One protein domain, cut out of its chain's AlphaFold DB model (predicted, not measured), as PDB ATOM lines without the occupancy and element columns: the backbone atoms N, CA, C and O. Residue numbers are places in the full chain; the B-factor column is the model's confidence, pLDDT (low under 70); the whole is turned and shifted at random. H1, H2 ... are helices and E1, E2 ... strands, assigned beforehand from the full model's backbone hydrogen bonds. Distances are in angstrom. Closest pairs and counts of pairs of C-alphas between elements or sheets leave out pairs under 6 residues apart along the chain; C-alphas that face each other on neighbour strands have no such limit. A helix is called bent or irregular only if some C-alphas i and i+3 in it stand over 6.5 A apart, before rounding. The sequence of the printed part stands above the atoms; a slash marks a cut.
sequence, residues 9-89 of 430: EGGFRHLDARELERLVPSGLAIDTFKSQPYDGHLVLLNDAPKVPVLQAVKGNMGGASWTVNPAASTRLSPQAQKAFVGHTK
ATOM      1  N   GLU A   9     111.400 136.718 124.910       81.50
ATOM      2  CA  GLU A   9     110.011 136.489 125.320       81.50
ATOM      3  C   GLU A   9     109.168 135.933 124.160       81.50
ATOM      4  O   GLU A   9     109.047 136.542 123.099       81.50
ATOM      5  N   GLY A  10     108.539 134.778 124.375       80.69
ATOM      6  CA  GLY A  10     107.603 134.125 123.454       80.69
ATOM      7  C   GLY A  10     106.134 134.353 123.821       80.69
ATOM      8  O   GLY A  10     105.229 133.964 123.083       80.69
ATOM      9  N   GLY A  11     105.860 134.970 124.971       74.56
ATOM     10  CA  GLY A  11     104.534 135.303 125.485       74.56
ATOM     11  C   GLY A  11     104.012 136.689 125.121       74.56
ATOM     12  O   GLY A  11     103.189 137.215 125.864       74.56
ATOM     13  N   PHE A  12     104.420 137.266 123.989       71.25
ATOM     14  CA  PHE A  12     104.052 138.636 123.593       71.25
ATOM     15  C   PHE A  12     102.534 138.892 123.493       71.25
ATOM     16  O   PHE A  12     102.094 140.027 123.638       71.25
ATOM     17  N   ARG A  13     101.708 137.851 123.302       66.88
ATOM     18  CA  ARG A  13     100.233 137.964 123.275       66.88
ATOM     19  C   ARG A  13      99.581 138.191 124.648       66.88
ATOM     20  O   ARG A  13      98.381 138.429 124.695       66.88
ATOM     21  N   HIS A  14     100.348 138.091 125.735       64.50
ATOM     22  CA  HIS A  14      99.889 138.323 127.113       64.50
ATOM     23  C   HIS A  14     100.381 139.654 127.695       64.50
ATOM     24  O   HIS A  14     100.173 139.906 128.880       64.50
ATOM     25  N   LEU A  15     101.067 140.472 126.893       64.88
ATOM     26  CA  LEU A  15     101.427 141.837 127.272       64.88
ATOM     27  C   LEU A  15     100.161 142.686 127.290       64.88
ATOM     28  O   LEU A  15      99.309 142.552 126.404       64.88
ATOM     29  N   ASP A  16     100.020 143.530 128.308       63.44
ATOM     30  CA  ASP A  16      98.855 144.398 128.382       63.44
ATOM     31  C   ASP A  16      98.890 145.447 127.248       63.44
ATOM     32  O   ASP A  16      99.936 145.741 126.665       63.44
ATOM     33  N   ALA A  17      97.730 146.003 126.889       61.00
ATOM     34  CA  ALA A  17      97.639 146.942 125.771       61.00
ATOM     35  C   ALA A  17      98.474 148.224 125.982       61.00
ATOM     36  O   ALA A  17      98.987 148.774 125.011       61.00
ATOM     37  N   ARG A  18      98.656 148.671 127.232       63.56
ATOM     38  CA  ARG A  18      99.420 149.879 127.590       63.56
ATOM     39  C   ARG A  18     100.931 149.628 127.561       63.56
ATOM     40  O   ARG A  18     101.692 150.515 127.185       63.56
ATOM     41  N   GLU A  19     101.374 148.435 127.944       64.31
ATOM     42  CA  GLU A  19     102.749 147.959 127.790       64.31
ATOM     43  C   GLU A  19     103.101 147.822 126.312       64.31
ATOM     44  O   GLU A  19     104.172 148.257 125.895       64.31
ATOM     45  N   LEU A  20     102.180 147.288 125.504       64.44
ATOM     46  CA  LEU A  20     102.387 147.149 124.068       64.44
ATOM     47  C   LEU A  20     102.531 148.519 123.389       64.44
ATOM     48  O   LEU A  20     103.472 148.701 122.627       64.44
ATOM     49  N   GLU A  21     101.661 149.487 123.710       65.00
ATOM     50  CA  GLU A  21     101.705 150.862 123.176       65.00
ATOM     51  C   GLU A  21     103.020 151.590 123.480       65.00
ATOM     52  O   GLU A  21     103.510 152.341 122.641       65.00
ATOM     53  N   ARG A  22     103.634 151.338 124.644       66.62
ATOM     54  CA  ARG A  22     104.946 151.904 125.010       66.62
ATOM     55  C   ARG A  22     106.111 151.306 124.223       66.62
ATOM     56  O   ARG A  22     107.167 151.928 124.147       66.62
ATOM     57  N   LEU A  23     105.933 150.101 123.686       64.50
ATOM     58  CA  LEU A  23     106.959 149.357 122.958       64.50
ATOM     59  C   LEU A  23     106.830 149.500 121.436       64.50
ATOM     60  O   LEU A  23     107.763 149.128 120.726       64.50
ATOM     61  N   VAL A  24     105.706 150.026 120.926       67.38
ATOM     62  CA  VAL A  24     105.514 150.247 119.487       67.38
ATOM     63  C   VAL A  24     106.427 151.386 119.013       67.38
ATOM     64  O   VAL A  24     106.296 152.515 119.491       67.38
ATOM     65  N   PRO A  25     107.329 151.144 118.045       62.72
ATOM     66  CA  PRO A  25     108.137 152.203 117.453       62.72
ATOM     67  C   PRO A  25     107.263 153.266 116.771       62.72
ATOM     68  O   PRO A  25     106.293 152.941 116.081       62.72
ATOM     69  N   SER A  26     107.632 154.539 116.921       61.81
ATOM     70  CA  SER A  26     106.919 155.675 116.328       61.81
ATOM     71  C   SER A  26     106.695 155.481 114.822       61.81
ATOM     72  O   SER A  26     107.654 155.362 114.063       61.81
ATOM     73  N   GLY A  27     105.432 155.476 114.386       64.69
ATOM     74  CA  GLY A  27     105.045 155.324 112.975       64.69
ATOM     75  C   GLY A  27     104.612 153.915 112.554       64.69
ATOM     76  O   GLY A  27     104.184 153.742 111.415       64.69
ATOM     77  N   LEU A  28     104.667 152.920 113.446       64.25
ATOM     78  CA  LEU A  28     104.180 151.568 113.170       64.25
ATOM     79  C   LEU A  28     102.770 151.359 113.745       64.25
ATOM     80  O   LEU A  28     102.511 151.656 114.908       64.25
ATOM     81  N   ALA A  29     101.844 150.830 112.942       73.75
ATOM     82  CA  ALA A  29     100.514 150.469 113.431       73.75
ATOM     83  C   ALA A  29     100.595 149.264 114.387       73.75
ATOM     84  O   ALA A  29     101.304 148.295 114.112       73.75
ATOM     85  N   ILE A  30      99.838 149.299 115.488       68.88
ATOM     86  CA  ILE A  30      99.884 148.277 116.550       68.88
ATOM     87  C   ILE A  30      99.545 146.863 116.047       68.88
ATOM     88  O   ILE A  30     100.102 145.882 116.535       68.88
ATOM     89  N   ASP A  31      98.681 146.744 115.040       67.62
ATOM     90  CA  ASP A  31      98.313 145.452 114.454       67.62
ATOM     91  C   ASP A  31      99.434 144.876 113.580       67.62
ATOM     92  O   ASP A  31      99.707 143.677 113.642       67.62
ATOM     93  N   THR A  32     100.166 145.734 112.862       67.00
ATOM     94  CA  THR A  32     101.391 145.359 112.138       67.00
ATOM     95  C   THR A  32     102.517 145.005 113.109       67.00
ATOM     96  O   THR A  32     103.278 144.072 112.872       67.00
ATOM     97  N   PHE A  33     102.616 145.705 114.240       70.62
ATOM     98  CA  PHE A  33     103.580 145.375 115.289       70.62
ATOM     99  C   PHE A  33     103.300 144.002 115.913       70.62
ATOM    100  O   PHE A  33     104.235 143.265 116.194       70.62
ATOM    101  N   LYS A  34     102.033 143.606 116.090       67.19
ATOM    102  CA  LYS A  34     101.664 142.303 116.675       67.19
ATOM    103  C   LYS A  34     102.015 141.098 115.794       67.19
ATOM    104  O   LYS A  34     102.209 140.009 116.338       67.19
ATOM    105  N   SER A  35     102.084 141.259 114.470       68.62
ATOM    106  CA  SER A  35     102.452 140.165 113.559       68.62
ATOM    107  C   SER A  35     103.967 139.948 113.477       68.62
ATOM    108  O   SER A  35     104.415 138.812 113.344       68.62
ATOM    109  N   GLN A  36     104.777 140.995 113.654       70.31
ATOM    110  CA  GLN A  36     106.234 140.902 113.495       70.31
ATOM    111  C   GLN A  36     106.942 139.960 114.496       70.31
ATOM    112  O   GLN A  36     107.800 139.193 114.057       70.31
ATOM    113  N   PRO A  37     106.597 139.926 115.800       72.38
ATOM    114  CA  PRO A  37     107.128 138.932 116.734       72.38
ATOM    115  C   PRO A  37     106.679 137.501 116.433       72.38
ATOM    116  O   PRO A  37     107.443 136.564 116.646       72.38
ATOM    117  N   TYR A  38     105.458 137.318 115.912       75.38
ATOM    118  CA  TYR A  38     104.947 136.000 115.525       75.38
ATOM    119  C   TYR A  38     105.753 135.403 114.363       75.38
ATOM    120  O   TYR A  38     106.099 134.220 114.386       75.38
ATOM    121  N   ASP A  39     106.093 136.238 113.380       70.81
ATOM    122  CA  ASP A  39     106.870 135.844 112.203       70.81
ATOM    123  C   ASP A  39     108.387 135.819 112.455       70.81
ATOM    124  O   ASP A  39     109.146 135.322 111.623       70.81
ATOM    125  N   GLY A  40     108.836 136.282 113.628       65.75
ATOM    126  CA  GLY A  40     110.249 136.324 114.013       65.75
ATOM    127  C   GLY A  40     111.030 137.491 113.404       65.75
ATOM    128  O   GLY A  40     112.259 137.459 113.400       65.75
ATOM    129  N   HIS A  41     110.340 138.517 112.896       66.06
ATOM    130  CA  HIS A  41     110.944 139.749 112.372       66.06
ATOM    131  C   HIS A  41     111.404 140.704 113.478       66.06
ATOM    132  O   HIS A  41     112.339 141.476 113.278       66.06
ATOM    133  N   LEU A  42     110.768 140.633 114.647       66.69
ATOM    134  CA  LEU A  42     111.172 141.344 115.853       66.69
ATOM    135  C   LEU A  42     111.273 140.372 117.023       66.69
ATOM    136  O   LEU A  42     110.539 139.388 117.101       66.69
ATOM    137  N   VAL A  43     112.170 140.676 117.957       72.94
ATOM    138  CA  VAL A  43     112.326 139.926 119.204       72.94
ATOM    139  C   VAL A  43     112.126 140.860 120.383       72.94
ATOM    140  O   VAL A  43     112.628 141.982 120.388       72.94
ATOM    141  N   LEU A  44     111.399 140.391 121.394       72.44
ATOM    142  CA  LEU A  44     111.288 141.092 122.664       72.44
ATOM    143  C   LEU A  44     112.307 140.499 123.633       72.44
ATOM    144  O   LEU A  44     112.207 139.329 124.003       72.44
ATOM    145  N   LEU A  45     113.286 141.308 124.025       75.50
ATOM    146  CA  LEU A  45     114.261 140.936 125.042       75.50
ATOM    147  C   LEU A  45     113.734 141.335 126.418       75.50
ATOM    148  O   LEU A  45     113.364 142.485 126.642       75.50
ATOM    149  N   ASN A  46     113.707 140.373 127.330       69.19
ATOM    150  CA  ASN A  46     113.311 140.557 128.712       69.19
ATOM    151  C   ASN A  46     114.314 139.822 129.611       69.19
ATOM    152  O   ASN A  46     114.664 138.673 129.348       69.19
ATOM    153  N   ASP A  47     114.782 140.474 130.674       74.69
ATOM    154  CA  ASP A  47     115.712 139.861 131.626       74.69
ATOM    155  C   ASP A  47     115.072 138.712 132.422       74.69
ATOM    156  O   ASP A  47     115.785 137.819 132.886       74.69
ATOM    157  N   ALA A  48     113.738 138.691 132.522       74.75
ATOM    158  CA  ALA A  48     112.958 137.621 133.136       74.75
ATOM    159  C   ALA A  48     111.722 137.286 132.274       74.75
ATOM    160  O   ALA A  48     110.603 137.688 132.612       74.75
ATOM    161  N   PRO A  49     111.890 136.577 131.139       78.31
ATOM    162  CA  PRO A  49     110.772 136.272 130.257       78.31
ATOM    163  C   PRO A  49     109.788 135.324 130.947       78.31
ATOM    164  O   PRO A  49     110.174 134.307 131.528       78.31
ATOM    165  N   LYS A  50     108.496 135.636 130.841       80.31
ATOM    166  CA  LYS A  50     107.401 134.808 131.361       80.31
ATOM    167  C   LYS A  50     107.331 133.482 130.612       80.31
ATOM    168  O   LYS A  50     107.086 132.443 131.220       80.31
ATOM    169  N   VAL A  51     107.539 133.507 129.292       85.06
ATOM    170  CA  VAL A  51     107.610 132.309 128.453       85.06
ATOM    171  C   VAL A  51     108.808 132.430 127.509       85.06
ATOM    172  O   VAL A  51     108.653 132.947 126.406       85.06
ATOM    173  N   PRO A  52     110.007 131.958 127.890       86.31
ATOM    174  CA  PRO A  52     111.181 132.058 127.027       86.31
ATOM    175  C   PRO A  52     110.980 131.282 125.720       86.31
ATOM    176  O   PRO A  52     110.463 130.162 125.743       86.31
ATOM    177  N   VAL A  53     111.410 131.855 124.589       86.88
ATOM    178  CA  VAL A  53     111.317 131.225 123.255       86.88
ATOM    179  C   VAL A  53     112.178 129.968 123.166       86.88
ATOM    180  O   VAL A  53     111.738 128.950 122.627       86.88
ATOM    181  N   LEU A  54     113.397 130.023 123.709       85.94
ATOM    182  CA  LEU A  54     114.334 128.906 123.723       85.94
ATOM    183  C   LEU A  54     114.548 128.403 125.149       85.94
ATOM    184  O   LEU A  54     114.713 129.180 126.085       85.94
ATOM    185  N   GLN A  55     114.604 127.082 125.294       85.62
ATOM    186  CA  GLN A  55     114.966 126.413 126.537       85.62
ATOM    187  C   GLN A  55     116.234 125.580 126.341       85.62
ATOM    188  O   GLN A  55     116.417 124.915 125.317       85.62
ATOM    189  N   ALA A  56     117.117 125.623 127.336       82.44
ATOM    190  CA  ALA A  56     118.326 124.817 127.360       82.44
ATOM    191  C   ALA A  56     117.999 123.400 127.849       82.44
ATOM    192  O   ALA A  56     117.576 123.202 128.987       82.44
ATOM    193  N   VAL A  57     118.241 122.407 127.002       77.75
ATOM    194  CA  VAL A  57     118.164 120.987 127.339       77.75
ATOM    195  C   VAL A  57     119.583 120.504 127.624       77.75
ATOM    196  O   VAL A  57     120.472 120.603 126.780       77.75
ATOM    197  N   LYS A  58     119.833 120.005 128.837       69.75
ATOM    198  CA  LYS A  58     121.138 119.428 129.187       69.75
ATOM    199  C   LYS A  58     121.272 118.046 128.549       69.75
ATOM    200  O   LYS A  58     120.458 117.169 128.817       69.75
ATOM    201  N   GLY A  59     122.299 117.852 127.723       62.09
ATOM    202  CA  GLY A  59     122.669 116.532 127.213       62.09
ATOM    203  C   GLY A  59     123.529 115.735 128.201       62.09
ATOM    204  O   GLY A  59     124.153 116.305 129.098       62.09
ATOM    205  N   ASN A  60     123.639 114.418 127.983       52.44
ATOM    206  CA  ASN A  60     124.415 113.487 128.824       52.44
ATOM    207  C   ASN A  60     125.931 113.778 128.902       52.44
ATOM    208  O   ASN A  60     126.614 113.171 129.720       52.44
ATOM    209  N   MET A  61     126.467 114.693 128.084       50.94
ATOM    210  CA  MET A  61     127.890 115.077 128.062       50.94
ATOM    211  C   MET A  61     128.138 116.539 128.490       50.94
ATOM    212  O   MET A  61     129.139 117.136 128.114       50.94
ATOM    213  N   GLY A  62     127.218 117.155 129.244       53.34
ATOM    214  CA  GLY A  62     127.417 118.492 129.830       53.34
ATOM    215  C   GLY A  62     127.220 119.683 128.878       53.34
ATOM    216  O   GLY A  62     127.215 120.826 129.330       53.34
ATOM    217  N   GLY A  63     126.987 119.444 127.583       60.25
ATOM    218  CA  GLY A  63     126.580 120.474 126.625       60.25
ATOM    219  C   GLY A  63     125.083 120.795 126.724       60.25
ATOM    220  O   GLY A  63     124.247 119.889 126.715       60.25
ATOM    221  N   ALA A  64     124.738 122.081 126.806       66.06
ATOM    222  CA  ALA A  64     123.357 122.552 126.714       66.06
ATOM    223  C   ALA A  64     122.957 122.715 125.239       66.06
ATOM    224  O   ALA A  64     123.529 123.547 124.533       66.06
ATOM    225  N   SER A  65     121.988 121.931 124.767       74.50
ATOM    226  CA  SER A  65     121.367 122.116 123.454       74.50
ATOM    227  C   SER A  65     120.127 122.996 123.594       74.50
ATOM    228  O   SER A  65     119.294 122.796 124.474       74.50
ATOM    229  N   TRP A  66     120.003 124.009 122.745       83.12
ATOM    230  CA  TRP A  66     118.863 124.921 122.780       83.12
ATOM    231  C   TRP A  66     117.760 124.405 121.861       83.12
ATOM    232  O   TRP A  66     118.001 124.105 120.691       83.12
ATOM    233  N   THR A  67     116.545 124.296 122.391       85.62
ATOM    234  CA  THR A  67     115.357 123.892 121.631       85.62
ATOM    235  C   THR A  67     114.234 124.901 121.836       85.62
ATOM    236  O   THR A  67     114.240 125.648 122.816       85.62
ATOM    237  N   VAL A  68     113.278 124.947 120.905       85.94
ATOM    238  CA  VAL A  68     112.074 125.772 121.073       85.94
ATOM    239  C   VAL A  68     111.309 125.278 122.293       85.94
ATOM    240  O   VAL A  68     111.036 124.084 122.421       85.94
ATOM    241  N   ASN A  69     110.958 126.199 123.182       87.75
ATOM    242  CA  ASN A  69     110.103 125.907 124.318       87.75
ATOM    243  C   ASN A  69     108.700 125.501 123.818       87.75
ATOM    244  O   ASN A  69     108.059 126.294 123.122       87.75
ATOM    245  N   PRO A  70     108.173 124.315 124.178       84.94
ATOM    246  CA  PRO A  70     106.829 123.889 123.792       84.94
ATOM    247  C   PRO A  70     105.727 124.882 124.187       84.94
ATOM    248  O   PRO A  70     104.726 124.988 123.487       84.94
ATOM    249  N   ALA A  71     105.915 125.653 125.264       84.00
ATOM    250  CA  ALA A  71     104.970 126.691 125.682       84.00
ATOM    251  C   ALA A  71     104.966 127.933 124.763       84.00
ATOM    252  O   ALA A  71     104.007 128.709 124.781       84.00
ATOM    253  N   ALA A  72     106.018 128.120 123.959       83.00
ATOM    254  CA  ALA A  72     106.163 129.197 122.978       83.00
ATOM    255  C   ALA A  72     105.921 128.734 121.527       83.00
ATOM    256  O   ALA A  72     105.725 129.572 120.649       83.00
ATOM    257  N   SER A  73     105.906 127.423 121.252       79.69
ATOM    258  CA  SER A  73     105.861 126.885 119.882       79.69
ATOM    259  C   SER A  73     104.589 127.270 119.122       79.69
ATOM    260  O   SER A  73     104.651 127.641 117.959       79.69
ATOM    261  N   THR A  74     103.424 127.285 119.771       80.06
ATOM    262  CA  THR A  74     102.158 127.703 119.136       80.06
ATOM    263  C   THR A  74     102.047 129.217 118.934       80.06
ATOM    264  O   THR A  74     101.071 129.698 118.361       80.06
ATOM    265  N   ARG A  75     103.035 129.983 119.412       80.44
ATOM    266  CA  ARG A  75     103.055 131.453 119.407       80.44
ATOM    267  C   ARG A  75     104.027 132.027 118.383       80.44
ATOM    268  O   ARG A  75     104.160 133.242 118.303       80.44
ATOM    269  N   LEU A  76     104.679 131.165 117.611       80.69
ATOM    270  CA  LEU A  76     105.653 131.518 116.590       80.69
ATOM    271  C   LEU A  76     105.345 130.758 115.308       80.69
ATOM    272  O   LEU A  76     104.957 129.587 115.351       80.69
ATOM    273  N   SER A  77     105.597 131.389 114.167       80.50
ATOM    274  CA  SER A  77     105.529 130.700 112.886       80.50
ATOM    275  C   SER A  77     106.555 129.548 112.834       80.50
ATOM    276  O   SER A  77     107.621 129.618 113.461       80.50
ATOM    277  N   PRO A  78     106.292 128.471 112.070       79.00
ATOM    278  CA  PRO A  78     107.263 127.388 111.886       79.00
ATOM    279  C   PRO A  78     108.618 127.873 111.339       79.00
ATOM    280  O   PRO A  78     109.664 127.308 111.662       79.00
ATOM    281  N   GLN A  79     108.609 128.944 110.536       76.69
ATOM    282  CA  GLN A  79     109.816 129.580 110.008       76.69
ATOM    283  C   GLN A  79     110.614 130.280 111.114       76.69
ATOM    284  O   GLN A  79     111.822 130.056 111.216       76.69
ATOM    285  N   ALA A  80     109.945 131.041 111.987       77.62
ATOM    286  CA  ALA A  80     110.571 131.690 113.137       77.62
ATOM    287  C   ALA A  80     111.200 130.660 114.088       77.62
ATOM    288  O   ALA A  80     112.365 130.777 114.463       77.62
ATOM    289  N   GLN A  81     110.473 129.582 114.403       80.00
ATOM    290  CA  GLN A  81     110.972 128.476 115.232       80.00
ATOM    291  C   GLN A  81     112.258 127.855 114.667       80.00
ATOM    292  O   GLN A  81     113.223 127.618 115.399       80.00
ATOM    293  N   LYS A  82     112.293 127.618 113.350       77.94
ATOM    294  CA  LYS A  82     113.468 127.077 112.657       77.94
ATOM    295  C   LYS A  82     114.648 128.055 112.689       77.94
ATOM    296  O   LYS A  82     115.781 127.614 112.887       77.94
ATOM    297  N   ALA A  83     114.392 129.355 112.536       76.12
ATOM    298  CA  ALA A  83     115.411 130.400 112.580       76.12
ATOM    299  C   ALA A  83     116.060 130.517 113.970       76.12
ATOM    300  O   ALA A  83     117.288 130.471 114.069       76.12
ATOM    301  N   PHE A  84     115.266 130.558 115.048       77.75
ATOM    302  CA  PHE A  84     115.789 130.627 116.421       77.75
ATOM    303  C   PHE A  84     116.722 129.456 116.751       77.75
ATOM    304  O   PHE A  84     117.806 129.655 117.295       77.75
ATOM    305  N   VAL A  85     116.350 128.232 116.368       79.88
ATOM    306  CA  VAL A  85     117.214 127.055 116.553       79.88
ATOM    307  C   VAL A  85     118.437 127.109 115.629       79.88
ATOM    308  O   VAL A  85     119.529 126.723 116.045       79.88
ATOM    309  N   GLY A  86     118.298 127.609 114.399       74.81
ATOM    310  CA  GLY A  86     119.412 127.802 113.463       74.81
ATOM    311  C   GLY A  86     120.510 128.719 114.011       74.81
ATOM    312  O   GLY A  86     121.685 128.349 113.982       74.81
ATOM    313  N   HIS A  87     120.135 129.849 114.618       70.44
ATOM    314  CA  HIS A  87     121.079 130.794 115.226       70.44
ATOM    315  C   HIS A  87     121.908 130.178 116.362       70.44
ATOM    316  O   HIS A  87     123.088 130.496 116.512       70.44
ATOM    317  N   THR A  88     121.349 129.224 117.112       71.19
ATOM    318  CA  THR A  88     122.099 128.526 118.173       71.19
ATOM    319  C   THR A  88     123.207 127.616 117.631       71.19
ATOM    320  O   THR A  88     124.146 127.300 118.359       71.19
ATOM    321  N   LYS A  89     123.135 127.229 116.349       68.25
ATOM    322  CA  LYS A  89     124.088 126.325 115.679       68.25
ATOM    323  C   LYS A  89     125.163 127.061 114.875       68.25
ATOM    324  O   LYS A  89     126.231 126.499 114.647       68.25
TER     325      LYS A  89
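AT A GLANCE: This is residues 9 to 89 of the 430 residues of an uncharacterized protein of Enterovibrio norvegicus (UniProt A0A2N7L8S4). An elongated domain with a different group of parts at each end: at one end a two-stranded hairpin, E1 and E2, with helix H4 packed on it, mostly on E2; at the other end two helices, H1 and H2, set nearly at right angles. Short helix H3 follows the hairpin near the middle of the length, where the long link of residues 40 to 53 also passes from H2 to E1. The printed part has 81 residues with four named helices and two named strands, in the order H1, H2, E1, E2, H3, H4; the sheet E1 - E2 is antiparallel, and the class is mixed, helices and strands. It is only just compact, close to loose, with a radius of gyration of the C-alphas of 14.0 A, and only just a rod, spanning 48 by 24 by 20 A.

IN THESE COORDINATES: E1 is residues 54 to 58, 12.9 A from first to last C-alpha, beginning at C-alpha 54 (114.334, 128.906, 123.723). E2 is residues 64 to 68, 13.0 A. H3 is residues 70 to 73, 5.0 A. H4, the longest helix, is residues 78 to 89, 17.3 A, ending at C-alpha 89 (124.088, 126.325, 115.679). H2 is residues 30 to 39, 14.9 A; it is neither bent nor irregular, but only just: C-alphas 34 and 37 are 6.4 A apart. H1 is residues 17 to 23, 10.0 A, beginning at C-alpha 17 (97.639, 146.942, 125.771).

HOW THE PARTS SIT: E1 and E2 form a hairpin, antiparallel at 144 degrees between their directions; N 55 and O 67 are 2.9 A apart and N 57 and O 65 2.8 A, within hydrogen-bond range. H4 has 6 pairs of C-alphas within 8 A of E2; the closest are those of Thr 67 and Val 85, 6.3 A apart. H4 has 2 such pairs with E1, the closest being the C-alphas of Leu 54 and Phe 84, 7.6 A apart. H3 and E1 are near each other, with 6 pairs of C-alphas within 10 A. H3 and H4 are close but not clearly touching; their closest C-alphas, Ser 73 and Gln 81, are 7.1 A apart. H2 and H4 only just touch, only at their ends, with 3 pairs of C-alphas within 8 A; H4 does so with residues 79 to 80 alone, and the closest C-alphas, Asp 39 and Ala 80, are 5.6 A apart. They run the same way at a steep tilt of 57 degrees. H1 and H2 are close but not clearly touching, about perpendicular at 75 degrees; their closest C-alphas, Glu 21 and Ile 30, are 7.3 A apart. H1 is apart from E1, E2, H3 and H4. In H1 every O i to N i+4 pair is within hydrogen-bond range, in H2 3 of 6 and in H4 6 of 8; H3 is too short for such a pair.

THE WHOLE: The two C-alphas farthest apart, those of Gly 27 and Asn 60, are 48.8 A apart. The printed part has no cut. The link H2 to E1 is long, 14 residues. Mean pLDDT of the printed part is 72.7; 33 residues are under 70, among them residues 13 to 28 and 58 to 64.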